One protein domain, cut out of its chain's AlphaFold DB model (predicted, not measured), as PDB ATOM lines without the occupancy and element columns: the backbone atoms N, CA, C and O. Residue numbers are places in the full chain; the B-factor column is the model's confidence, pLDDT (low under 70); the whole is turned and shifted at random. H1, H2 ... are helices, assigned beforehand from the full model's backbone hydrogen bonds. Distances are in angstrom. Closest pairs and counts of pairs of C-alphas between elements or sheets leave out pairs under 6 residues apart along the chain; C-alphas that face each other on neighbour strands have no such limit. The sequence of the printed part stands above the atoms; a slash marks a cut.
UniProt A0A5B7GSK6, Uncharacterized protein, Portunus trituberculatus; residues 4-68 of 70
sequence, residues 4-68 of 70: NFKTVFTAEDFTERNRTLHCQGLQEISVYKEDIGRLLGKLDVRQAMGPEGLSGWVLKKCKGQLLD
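This is residues 4 to 68 of the 70 residues of an uncharacterized protein of Portunus trituberculatus (UniProt A0A5B7GSK6). What would one see first? A long free arm, residues 4 to 31, with the two short helices H1 and H2 strung along it one after the other, leads to a small head in which H3, H4, H5 and the loop of residues 43 to 55 fold together. What is the make-up? The printed part has 65 residues with five named helices, in the order H1, H2, H3, H4, H5, and no named strand; the class is all helix. How large is it? It is extended, with a radius of gyration of the C-alphas of 18.5 A, and elongated, spanning 53 by 27 by 17 A.

Where do the helices of the arm lie? H1 is residues 4 to 10, 10.6 A long from first to last C-alpha, and begins at C-alpha 4 at (70.015, -52.127, -70.094). H2 is residues 21 to 27, 10.8 A long. Where are the others? H3, residues 33 to 42, is the longest helix at 14.5 A, with C-alpha 33 at (29.783, -37.803, -42.629). H4 is residues 56 to 61, 8.8 A long, and H5 is residues 63 to 67, 6.2 A long, with C-alpha 67 at (33.002, -33.830, -44.969).

What do H1 and H2 touch? Each touches no helix; H1 and H2 are apart, and H2 and H3 are apart too. How do H3, H4 and H5 stand? H3 and H5 touch, and their closest C-alphas, those of Lys 33 and Leu 67, are 5.6 A apart. H3 and H4 are close but not clearly touching, with the closest C-alphas, those of Leu 40 and Lys 60, 6.4 A apart; they run opposite ways at a steep tilt of 51 degrees. H4 and H5 meet only through their link. What do the backbone N and O atoms show? In H3, H4 and H5 every O i to N i+4 pair is within hydrogen-bond range. In H1 it is 1 of 3, beside 1 of 4 O i to N i+3 pairs, and in H2 0 of 3, beside 1 of 4.

How far does it reach? The two C-alphas farthest apart, those of Asn 4 and Gly 41, are 54.3 A apart; without the free stretch, the remaining 37 residues span 25 by 17 by 15 A. Is there a cut, and which link is long? The printed part has no cut, and the link from H3 to H4, 13 residues, is long. Where is confidence low? The mean pLDDT of the printed part is 74.6, and residues 4 to 28 of the model are under 70.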
ATOM      1  N   ASN A   4      70.125 -51.492 -71.414       58.94
ATOM      2  CA  ASN A   4      70.015 -52.127 -70.094       58.94
ATOM      3  C   ASN A   4      69.446 -51.185 -69.023       58.94
ATOM      4  O   ASN A   4      68.940 -51.644 -68.007       58.94
ATOM      5  N   PHE A   5      69.507 -49.867 -69.237       57.12
ATOM      6  CA  PHE A   5      68.912 -48.890 -68.319       57.12
ATOM      7  C   PHE A   5      67.396 -48.770 -68.509       57.12
ATOM      8  O   PHE A   5      66.691 -48.326 -67.612       57.12
ATOM      9  N   LYS A   6      66.880 -49.174 -69.677       52.62
ATOM     10  CA  LYS A   6      65.450 -49.104 -69.991       52.62
ATOM     11  C   LYS A   6      64.675 -50.251 -69.334       52.62
ATOM     12  O   LYS A   6      63.554 -50.055 -68.887       52.62
ATOM     13  N   THR A   7      65.275 -51.431 -69.212       54.06
ATOM     14  CA  THR A   7      64.595 -52.633 -68.701       54.06
ATOM     15  C   THR A   7      64.288 -52.581 -67.207       54.06
ATOM     16  O   THR A   7      63.311 -53.186 -66.791       54.06
ATOM     17  N   VAL A   8      65.056 -51.821 -66.418       56.81
ATOM     18  CA  VAL A   8      64.800 -51.658 -64.974       56.81
ATOM     19  C   VAL A   8      63.533 -50.832 -64.709       56.81
ATOM     20  O   VAL A   8      62.844 -51.085 -63.736       56.81
ATOM     21  N   PHE A   9      63.187 -49.896 -65.600       51.09
ATOM     22  CA  PHE A   9      62.048 -48.983 -65.416       51.09
ATOM     23  C   PHE A   9      60.799 -49.341 -66.232       51.09
ATOM     24  O   PHE A   9      59.784 -48.664 -66.106       51.09
ATOM     25  N   THR A  10      60.858 -50.352 -67.109       53.53
ATOM     26  CA  THR A  10      59.727 -50.684 -68.006       53.53
ATOM     27  C   THR A  10      59.070 -52.032 -67.692       53.53
ATOM     28  O   THR A  10      58.048 -52.349 -68.286       53.53
ATOM     29  N   ALA A  11      59.640 -52.821 -66.778       51.25
ATOM     30  CA  ALA A  11      59.127 -54.133 -66.378       51.25
ATOM     31  C   ALA A  11      58.739 -54.153 -64.894       51.25
ATOM     32  O   ALA A  11      58.998 -55.121 -64.185       51.25
ATOM     33  N   GLU A  12      58.150 -53.065 -64.408       51.78
ATOM     34  CA  GLU A  12      57.368 -53.163 -63.188       51.78
ATOM     35  C   GLU A  12      55.933 -53.507 -63.590       51.78
ATOM     36  O   GLU A  12      55.193 -52.671 -64.112       51.78
ATOM     37  N   ASP A  13      55.561 -54.764 -63.350       50.34
ATOM     38  CA  ASP A  13      54.212 -55.338 -63.448       50.34
ATOM     39  C   ASP A  13      53.224 -54.692 -62.445       50.34
ATOM     40  O   ASP A  13      52.438 -55.366 -61.774       50.34
ATOM     41  N   PHE A  14      53.238 -53.366 -62.293       47.78
ATOM     42  CA  PHE A  14      52.316 -52.648 -61.410       47.78
ATOM     43  C   PHE A  14      50.885 -52.598 -61.955       47.78
ATOM     44  O   PHE A  14      49.956 -52.260 -61.222       47.78
ATOM     45  N   THR A  15      50.670 -52.930 -63.228       54.97
ATOM     46  CA  THR A  15      49.388 -52.697 -63.905       54.97
ATOM     47  C   THR A  15      48.418 -53.877 -63.878       54.97
ATOM     48  O   THR A  15      47.221 -53.639 -64.052       54.97
ATOM     49  N   GLU A  16      48.866 -55.114 -63.624       53.50
ATOM     50  CA  GLU A  16      48.019 -56.298 -63.872       53.50
ATOM     51  C   GLU A  16      47.557 -57.080 -62.633       53.50
ATOM     52  O   GLU A  16      46.494 -57.696 -62.678       53.50
ATOM     53  N   ARG A  17      48.248 -57.012 -61.485       42.84
ATOM     54  CA  ARG A  17      47.857 -57.830 -60.313       42.84
ATOM     55  C   ARG A  17      46.812 -57.196 -59.388       42.84
ATOM     56  O   ARG A  17      46.188 -57.904 -58.605       42.84
ATOM     57  N   ASN A  18      46.609 -55.879 -59.453       51.72
ATOM     58  CA  ASN A  18      45.876 -55.143 -58.412       51.72
ATOM     59  C   ASN A  18      44.501 -54.601 -58.817       51.72
ATOM     60  O   ASN A  18      43.845 -53.967 -57.999       51.72
ATOM     61  N   ARG A  19      44.010 -54.833 -60.039       52.19
ATOM     62  CA  ARG A  19      42.708 -54.261 -60.437       52.19
ATOM     63  C   ARG A  19      41.510 -54.924 -59.751       52.19
ATOM     64  O   ARG A  19      40.519 -54.251 -59.510       52.19
ATOM     65  N   THR A  20      41.597 -56.204 -59.390       49.06
ATOM     66  CA  THR A  20      40.504 -56.940 -58.725       49.06
ATOM     67  C   THR A  20      40.552 -56.863 -57.198       49.06
ATOM     68  O   THR A  20      39.500 -56.765 -56.574       49.06
ATOM     69  N   LEU A  21      41.742 -56.836 -56.582       51.28
ATOM     70  CA  LEU A  21      41.893 -56.720 -55.120       51.28
ATOM     71  C   LEU A  21      41.635 -55.296 -54.600       51.28
ATOM     72  O   LEU A  21      41.151 -55.118 -53.485       51.28
ATOM     73  N   HIS A  22      41.908 -54.271 -55.411       50.69
ATOM     74  CA  HIS A  22      41.798 -52.876 -54.978       50.69
ATOM     75  C   HIS A  22      40.348 -52.356 -54.936       50.69
ATOM     76  O   HIS A  22      40.065 -51.360 -54.269       50.69
ATOM     77  N   CYS A  23      39.403 -53.021 -55.610       52.84
ATOM     78  CA  CYS A  23      37.994 -52.620 -55.581       52.84
ATOM     79  C   CYS A  23      37.238 -53.152 -54.355       52.84
ATOM     80  O   CYS A  23      36.285 -52.509 -53.927       52.84
ATOM     81  N   GLN A  24      37.667 -54.274 -53.764       53.91
ATOM     82  CA  GLN A  24      37.007 -54.840 -52.580       53.91
ATOM     83  C   GLN A  24      37.317 -54.036 -51.310       53.91
ATOM     84  O   GLN A  24      36.407 -53.718 -50.552       53.91
ATOM     85  N   GLY A  25      38.575 -53.622 -51.119       59.00
ATOM     86  CA  GLY A  25      38.997 -52.958 -49.880       59.00
ATOM     87  C   GLY A  25      38.374 -51.578 -49.642       59.00
ATOM     88  O   GLY A  25      38.147 -51.218 -48.497       59.00
ATOM     89  N   LEU A  26      38.076 -50.807 -50.695       62.91
ATOM     90  CA  LEU A  26      37.449 -49.484 -50.554       62.91
ATOM     91  C   LEU A  26      35.914 -49.537 -50.558       62.91
ATOM     92  O   LEU A  26      35.291 -48.657 -49.974       62.91
ATOM     93  N   GLN A  27      35.298 -50.554 -51.179       61.84
ATOM     94  CA  GLN A  27      33.838 -50.730 -51.148       61.84
ATOM     95  C   GLN A  27      33.318 -51.186 -49.779       61.84
ATOM     96  O   GLN A  27      32.184 -50.867 -49.433       61.84
ATOM     97  N   GLU A  28      34.127 -51.906 -48.996       64.62
ATOM     98  CA  GLU A  28      33.751 -52.341 -47.641       64.62
ATOM     99  C   GLU A  28      33.841 -51.231 -46.588       64.62
ATOM    100  O   GLU A  28      33.226 -51.342 -45.525       64.62
ATOM    101  N   ILE A  29      34.576 -50.149 -46.859       70.69
ATOM    102  CA  ILE A  29      34.758 -49.061 -45.898       70.69
ATOM    103  C   ILE A  29      33.598 -48.076 -46.051       70.69
ATOM    104  O   ILE A  29      33.672 -47.076 -46.765       70.69
ATOM    105  N   SER A  30      32.500 -48.361 -45.357       73.44
ATOM    106  CA  SER A  30      31.393 -47.422 -45.196       73.44
ATOM    107  C   SER A  30      31.807 -46.289 -44.255       73.44
ATOM    108  O   SER A  30      31.983 -46.474 -43.051       73.44
ATOM    109  N   VAL A  31      31.979 -45.089 -44.815       79.50
ATOM    110  CA  VAL A  31      32.294 -43.874 -44.053       79.50
ATOM    111  C   VAL A  31      31.094 -42.935 -44.066       79.50
ATOM    112  O   VAL A  31      30.659 -42.487 -45.125       79.50
ATOM    113  N   TYR A  32      30.580 -42.602 -42.883       86.75
ATOM    114  CA  TYR A  32      29.488 -41.644 -42.716       86.75
ATOM    115  C   TYR A  32      30.022 -40.258 -42.344       86.75
ATOM    116  O   TYR A  32      30.950 -40.119 -41.540       86.75
ATOM    117  N   LYS A  33      29.400 -39.205 -42.885       87.19
ATOM    118  CA  LYS A  33      29.783 -37.803 -42.629       87.19
ATOM    119  C   LYS A  33      29.705 -37.466 -41.135       87.19
ATOM    120  O   LYS A  33      30.554 -36.752 -40.596       87.19
ATOM    121  N   GLU A  34      28.716 -38.022 -40.447       89.69
ATOM    122  CA  GLU A  34      28.488 -37.861 -39.012       89.69
ATOM    123  C   GLU A  34      29.629 -38.478 -38.196       89.69
ATOM    124  O   GLU A  34      30.065 -37.898 -37.197       89.69
ATOM    125  N   ASP A  35      30.152 -39.621 -38.643       90.00
ATOM    126  CA  ASP A  35      31.258 -40.311 -37.986       90.00
ATOM    127  C   ASP A  35      32.564 -39.533 -38.139       90.00
ATOM    128  O   ASP A  35      33.243 -39.290 -37.137       90.00
ATOM    129  N   ILE A  36      32.867 -39.048 -39.347       88.69
ATOM    130  CA  ILE A  36      34.017 -38.161 -39.593       88.69
ATOM    131  C   ILE A  36      33.913 -36.919 -38.701       88.69
ATOM    132  O   ILE A  36      34.861 -36.563 -37.997       88.69
ATOM    133  N   GLY A  37      32.745 -36.271 -38.676       91.06
ATOM    134  CA  GLY A  37      32.508 -35.076 -37.870       91.06
ATOM    135  C   GLY A  37      32.715 -35.320 -36.373       91.06
ATOM    136  O   GLY A  37      33.352 -34.505 -35.695       91.06
ATOM    137  N   ARG A  38      32.226 -36.456 -35.861       93.31
ATOM    138  CA  ARG A  38      32.388 -36.875 -34.462       93.31
ATOM    139  C   ARG A  38      33.849 -37.164 -34.120       93.31
ATOM    140  O   ARG A  38      34.311 -36.732 -33.063       93.31
ATOM    141  N   LEU A  39      34.576 -37.858 -34.996       91.69
ATOM    142  CA  LEU A  39      35.998 -38.169 -34.811       91.69
ATOM    143  C   LEU A  39      36.853 -36.896 -34.816       91.69
ATOM    144  O   LEU A  39      37.635 -36.684 -33.891       91.69
ATOM    145  N   LEU A  40      36.625 -35.990 -35.772       90.69
ATOM    146  CA  LEU A  40      37.300 -34.686 -35.823       90.69
ATOM    147  C   LEU A  40      37.000 -33.814 -34.592       90.69
ATOM    148  O   LEU A  40      37.845 -33.021 -34.179       90.69
ATOM    149  N   GLY A  41      35.815 -33.951 -33.989       89.75
ATOM    150  CA  GLY A  41      35.461 -33.268 -32.742       89.75
ATOM    151  C   GLY A  41      36.292 -33.739 -31.544       89.75
ATOM    152  O   GLY A  41      36.730 -32.913 -30.744       89.75
ATOM    153  N   LYS A  42      36.548 -35.050 -31.456       91.75
ATOM    154  CA  LYS A  42      37.340 -35.681 -30.386       91.75
ATOM    155  C   LYS A  42      38.851 -35.574 -30.595       91.75
ATOM    156  O   LYS A  42      39.603 -35.838 -29.663       91.75
ATOM    157  N   LEU A  43      39.290 -35.204 -31.797       90.00
ATOM    158  CA  LEU A  43      40.701 -35.117 -32.152       90.00
ATOM    159  C   LEU A  43      41.417 -34.022 -31.348       90.00
ATOM    160  O   LEU A  43      41.070 -32.833 -31.440       90.00
ATOM    161  N   ASP A  44      42.441 -34.426 -30.593       89.62
ATOM    162  CA  ASP A  44      43.348 -33.505 -29.917       89.62
ATOM    163  C   ASP A  44      44.376 -32.953 -30.912       89.62
ATOM    164  O   ASP A  44      45.132 -33.682 -31.549       89.62
ATOM    165  N   VAL A  45      44.411 -31.630 -31.046       87.38
ATOM    166  CA  VAL A  45      45.323 -30.932 -31.964       87.38
ATOM    167  C   VAL A  45      46.753 -30.860 -31.443       87.38
ATOM    168  O   VAL A  45      47.655 -30.537 -32.213       87.38
ATOM    169  N   ARG A  46      46.960 -31.118 -30.147       87.06
ATOM    170  CA  ARG A  46      48.279 -31.099 -29.499       87.06
ATOM    171  C   ARG A  46      49.006 -32.431 -29.612       87.06
ATOM    172  O   ARG A  46      50.170 -32.517 -29.230       87.06
ATOM    173  N   GLN A  47      48.322 -33.459 -30.111       83.56
ATOM    174  CA  GLN A  47      48.902 -34.774 -30.284       83.56
ATOM    175  C   GLN A  47      50.019 -34.736 -31.335       83.56
ATOM    176  O   GLN A  47      49.969 -33.957 -32.294       83.56
ATOM    177  N   ALA A  48      51.036 -35.575 -31.132       75.88
ATOM    178  CA  ALA A  48      52.125 -35.725 -32.083       75.88
ATOM    179  C   ALA A  48      51.596 -36.146 -33.464       75.88
ATOM    180  O   ALA A  48      50.528 -36.745 -33.594       75.88
ATOM    181  N   MET A  49      52.360 -35.796 -34.494       89.12
ATOM    182  CA  MET A  49      52.039 -36.086 -35.885       89.12
ATOM    183  C   MET A  49      51.868 -37.595 -36.104       89.12
ATOM    184  O   MET A  49      52.649 -38.391 -35.579       89.12
ATOM    185  N   GLY A  50      50.838 -37.980 -36.860       84.12
ATOM    186  CA  GLY A  50      50.624 -39.379 -37.220       84.12
ATOM    187  C   GLY A  50      51.739 -39.916 -38.129       84.12
ATOM    188  O   GLY A  50      52.524 -39.127 -38.662       84.12
ATOM    189  N   PRO A  51      51.791 -41.238 -38.362       83.94
ATOM    190  CA  PRO A  51      52.776 -41.859 -39.257       83.94
ATOM    191  C   PRO A  51      52.759 -41.260 -40.673       83.94
ATOM    192  O   PRO A  51      53.794 -41.198 -41.325       83.94
ATOM    193  N   GLU A  52      51.610 -40.725 -41.094       86.75
ATOM    194  CA  GLU A  52      51.413 -40.058 -42.388       86.75
ATOM    195  C   GLU A  52      51.925 -38.608 -42.446       86.75
ATOM    196  O   GLU A  52      51.678 -37.893 -43.415       86.75
ATOM    197  N   GLY A  53      52.572 -38.103 -41.394       87.12
ATOM    198  CA  GLY A  53      53.048 -36.718 -41.378       87.12
ATOM    199  C   GLY A  53      51.928 -35.673 -41.225       87.12
ATOM    200  O   GLY A  53      52.158 -34.472 -41.372       87.12
ATOM    201  N   LEU A  54      50.701 -36.100 -40.918       87.12
ATOM    202  CA  LEU A  54      49.559 -35.208 -40.709       87.12
ATOM    203  C   LEU A  54      49.359 -34.926 -39.218       87.12
ATOM    204  O   LEU A  54      49.319 -35.838 -38.389       87.12
ATOM    205  N   SER A  55      49.227 -33.645 -38.869       91.31
ATOM    206  CA  SER A  55      48.906 -33.222 -37.502       91.31
ATOM    207  C   SER A  55      47.399 -33.085 -37.301       91.31
ATOM    208  O   SER A  55      46.650 -32.767 -38.232       91.31
ATOM    209  N   GLY A  56      46.945 -33.243 -36.054       90.19
ATOM    210  CA  GLY A  56      45.530 -33.064 -35.721       90.19
ATOM    211  C   GLY A  56      45.004 -31.656 -36.037       90.19
ATOM    212  O   GLY A  56      43.830 -31.481 -36.365       90.19
ATOM    213  N   TRP A  57      45.881 -30.647 -36.013       90.31
ATOM    214  CA  TRP A  57      45.538 -29.280 -36.408       90.31
ATOM    215  C   TRP A  57      45.195 -29.163 -37.900       90.31
ATOM    216  O   TRP A  57      44.183 -28.552 -38.248       90.31
ATOM    217  N   VAL A  58      45.992 -29.787 -38.776       91.25
ATOM    218  CA  VAL A  58      45.743 -29.794 -40.229       91.25
ATOM    219  C   VAL A  58      44.412 -30.475 -40.538       91.25
ATOM    220  O   VAL A  58      43.593 -29.916 -41.266       91.25
ATOM    221  N   LEU A  59      44.139 -31.618 -39.904       90.94
ATOM    222  CA  LEU A  59      42.882 -32.351 -40.084       90.94
ATOM    223  C   LEU A  59      41.656 -31.525 -39.666       90.94
ATOM    224  O   LEU A  59      40.647 -31.519 -40.371       90.94
ATOM    225  N   LYS A  60      41.739 -30.754 -38.571       90.69
ATOM    226  CA  LYS A  60      40.652 -29.835 -38.192       90.69
ATOM    227  C   LYS A  60      40.461 -28.698 -39.190       90.69
ATOM    228  O   LYS A  60      39.319 -28.334 -39.465       90.69
ATOM    229  N   LYS A  61      41.544 -28.143 -39.739       92.31
ATOM    230  CA  LYS A  61      41.462 -27.074 -40.744       92.31
ATOM    231  C   LYS A  61      40.804 -27.564 -42.039       92.31
ATOM    232  O   LYS A  61      40.014 -26.833 -42.629       92.31
ATOM    233  N   CYS A  62      41.060 -28.811 -42.424       91.19
ATOM    234  CA  CYS A  62      40.473 -29.460 -43.598       91.19
ATOM    235  C   CYS A  62      39.080 -30.062 -43.357       91.19
ATOM    236  O   CYS A  62      38.540 -30.705 -44.252       91.19
ATOM    237  N   LYS A  63      38.455 -29.846 -42.188       90.12
ATOM    238  CA  LYS A  63      37.157 -30.450 -41.833       90.12
ATOM    239  C   LYS A  63      36.082 -30.282 -42.912       90.12
ATOM    240  O   LYS A  63      35.332 -31.218 -43.130       90.12
ATOM    241  N   GLY A  64      35.990 -29.117 -43.558       89.25
ATOM    242  CA  GLY A  64      35.015 -28.902 -44.635       89.25
ATOM    243  C   GLY A  64      35.226 -29.881 -45.790       89.25
ATOM    244  O   GLY A  64      34.335 -30.653 -46.109       89.25
ATOM    245  N   GLN A  65      36.459 -29.939 -46.294       89.69
ATOM    246  CA  GLN A  65      36.867 -30.807 -47.404       89.69
ATOM    247  C   GLN A  65      36.718 -32.296 -47.067       89.69
ATOM    248  O   GLN A  65      36.352 -33.085 -47.923       89.69
ATOM    249  N   LEU A  66      36.977 -32.680 -45.812       87.25
ATOM    250  CA  LEU A  66      36.826 -34.063 -45.340       87.25
ATOM    251  C   LEU A  66      35.364 -34.504 -45.191       87.25
ATOM    252  O   LEU A  66      35.094 -35.695 -45.076       87.25
ATOM    253  N   LEU A  67      34.430 -33.556 -45.110       86.44
ATOM    254  CA  LEU A  67      33.002 -33.830 -44.969       86.44
ATOM    255  C   LEU A  67      32.251 -33.731 -46.298       86.44
ATOM    256  O   LEU A  67      31.056 -34.039 -46.332       86.44
ATOM    257  N   ASP A  68      32.910 -33.268 -47.353       83.69
ATOM    258  CA  ASP A  68      32.331 -33.181 -48.681       83.69
ATOM    259  C   ASP A  68      32.598 -34.497 -49.432       83.69
ATOM    260  O   ASP A  68      33.698 -35.045 -49.339       83.69
TER     261      ASP A  68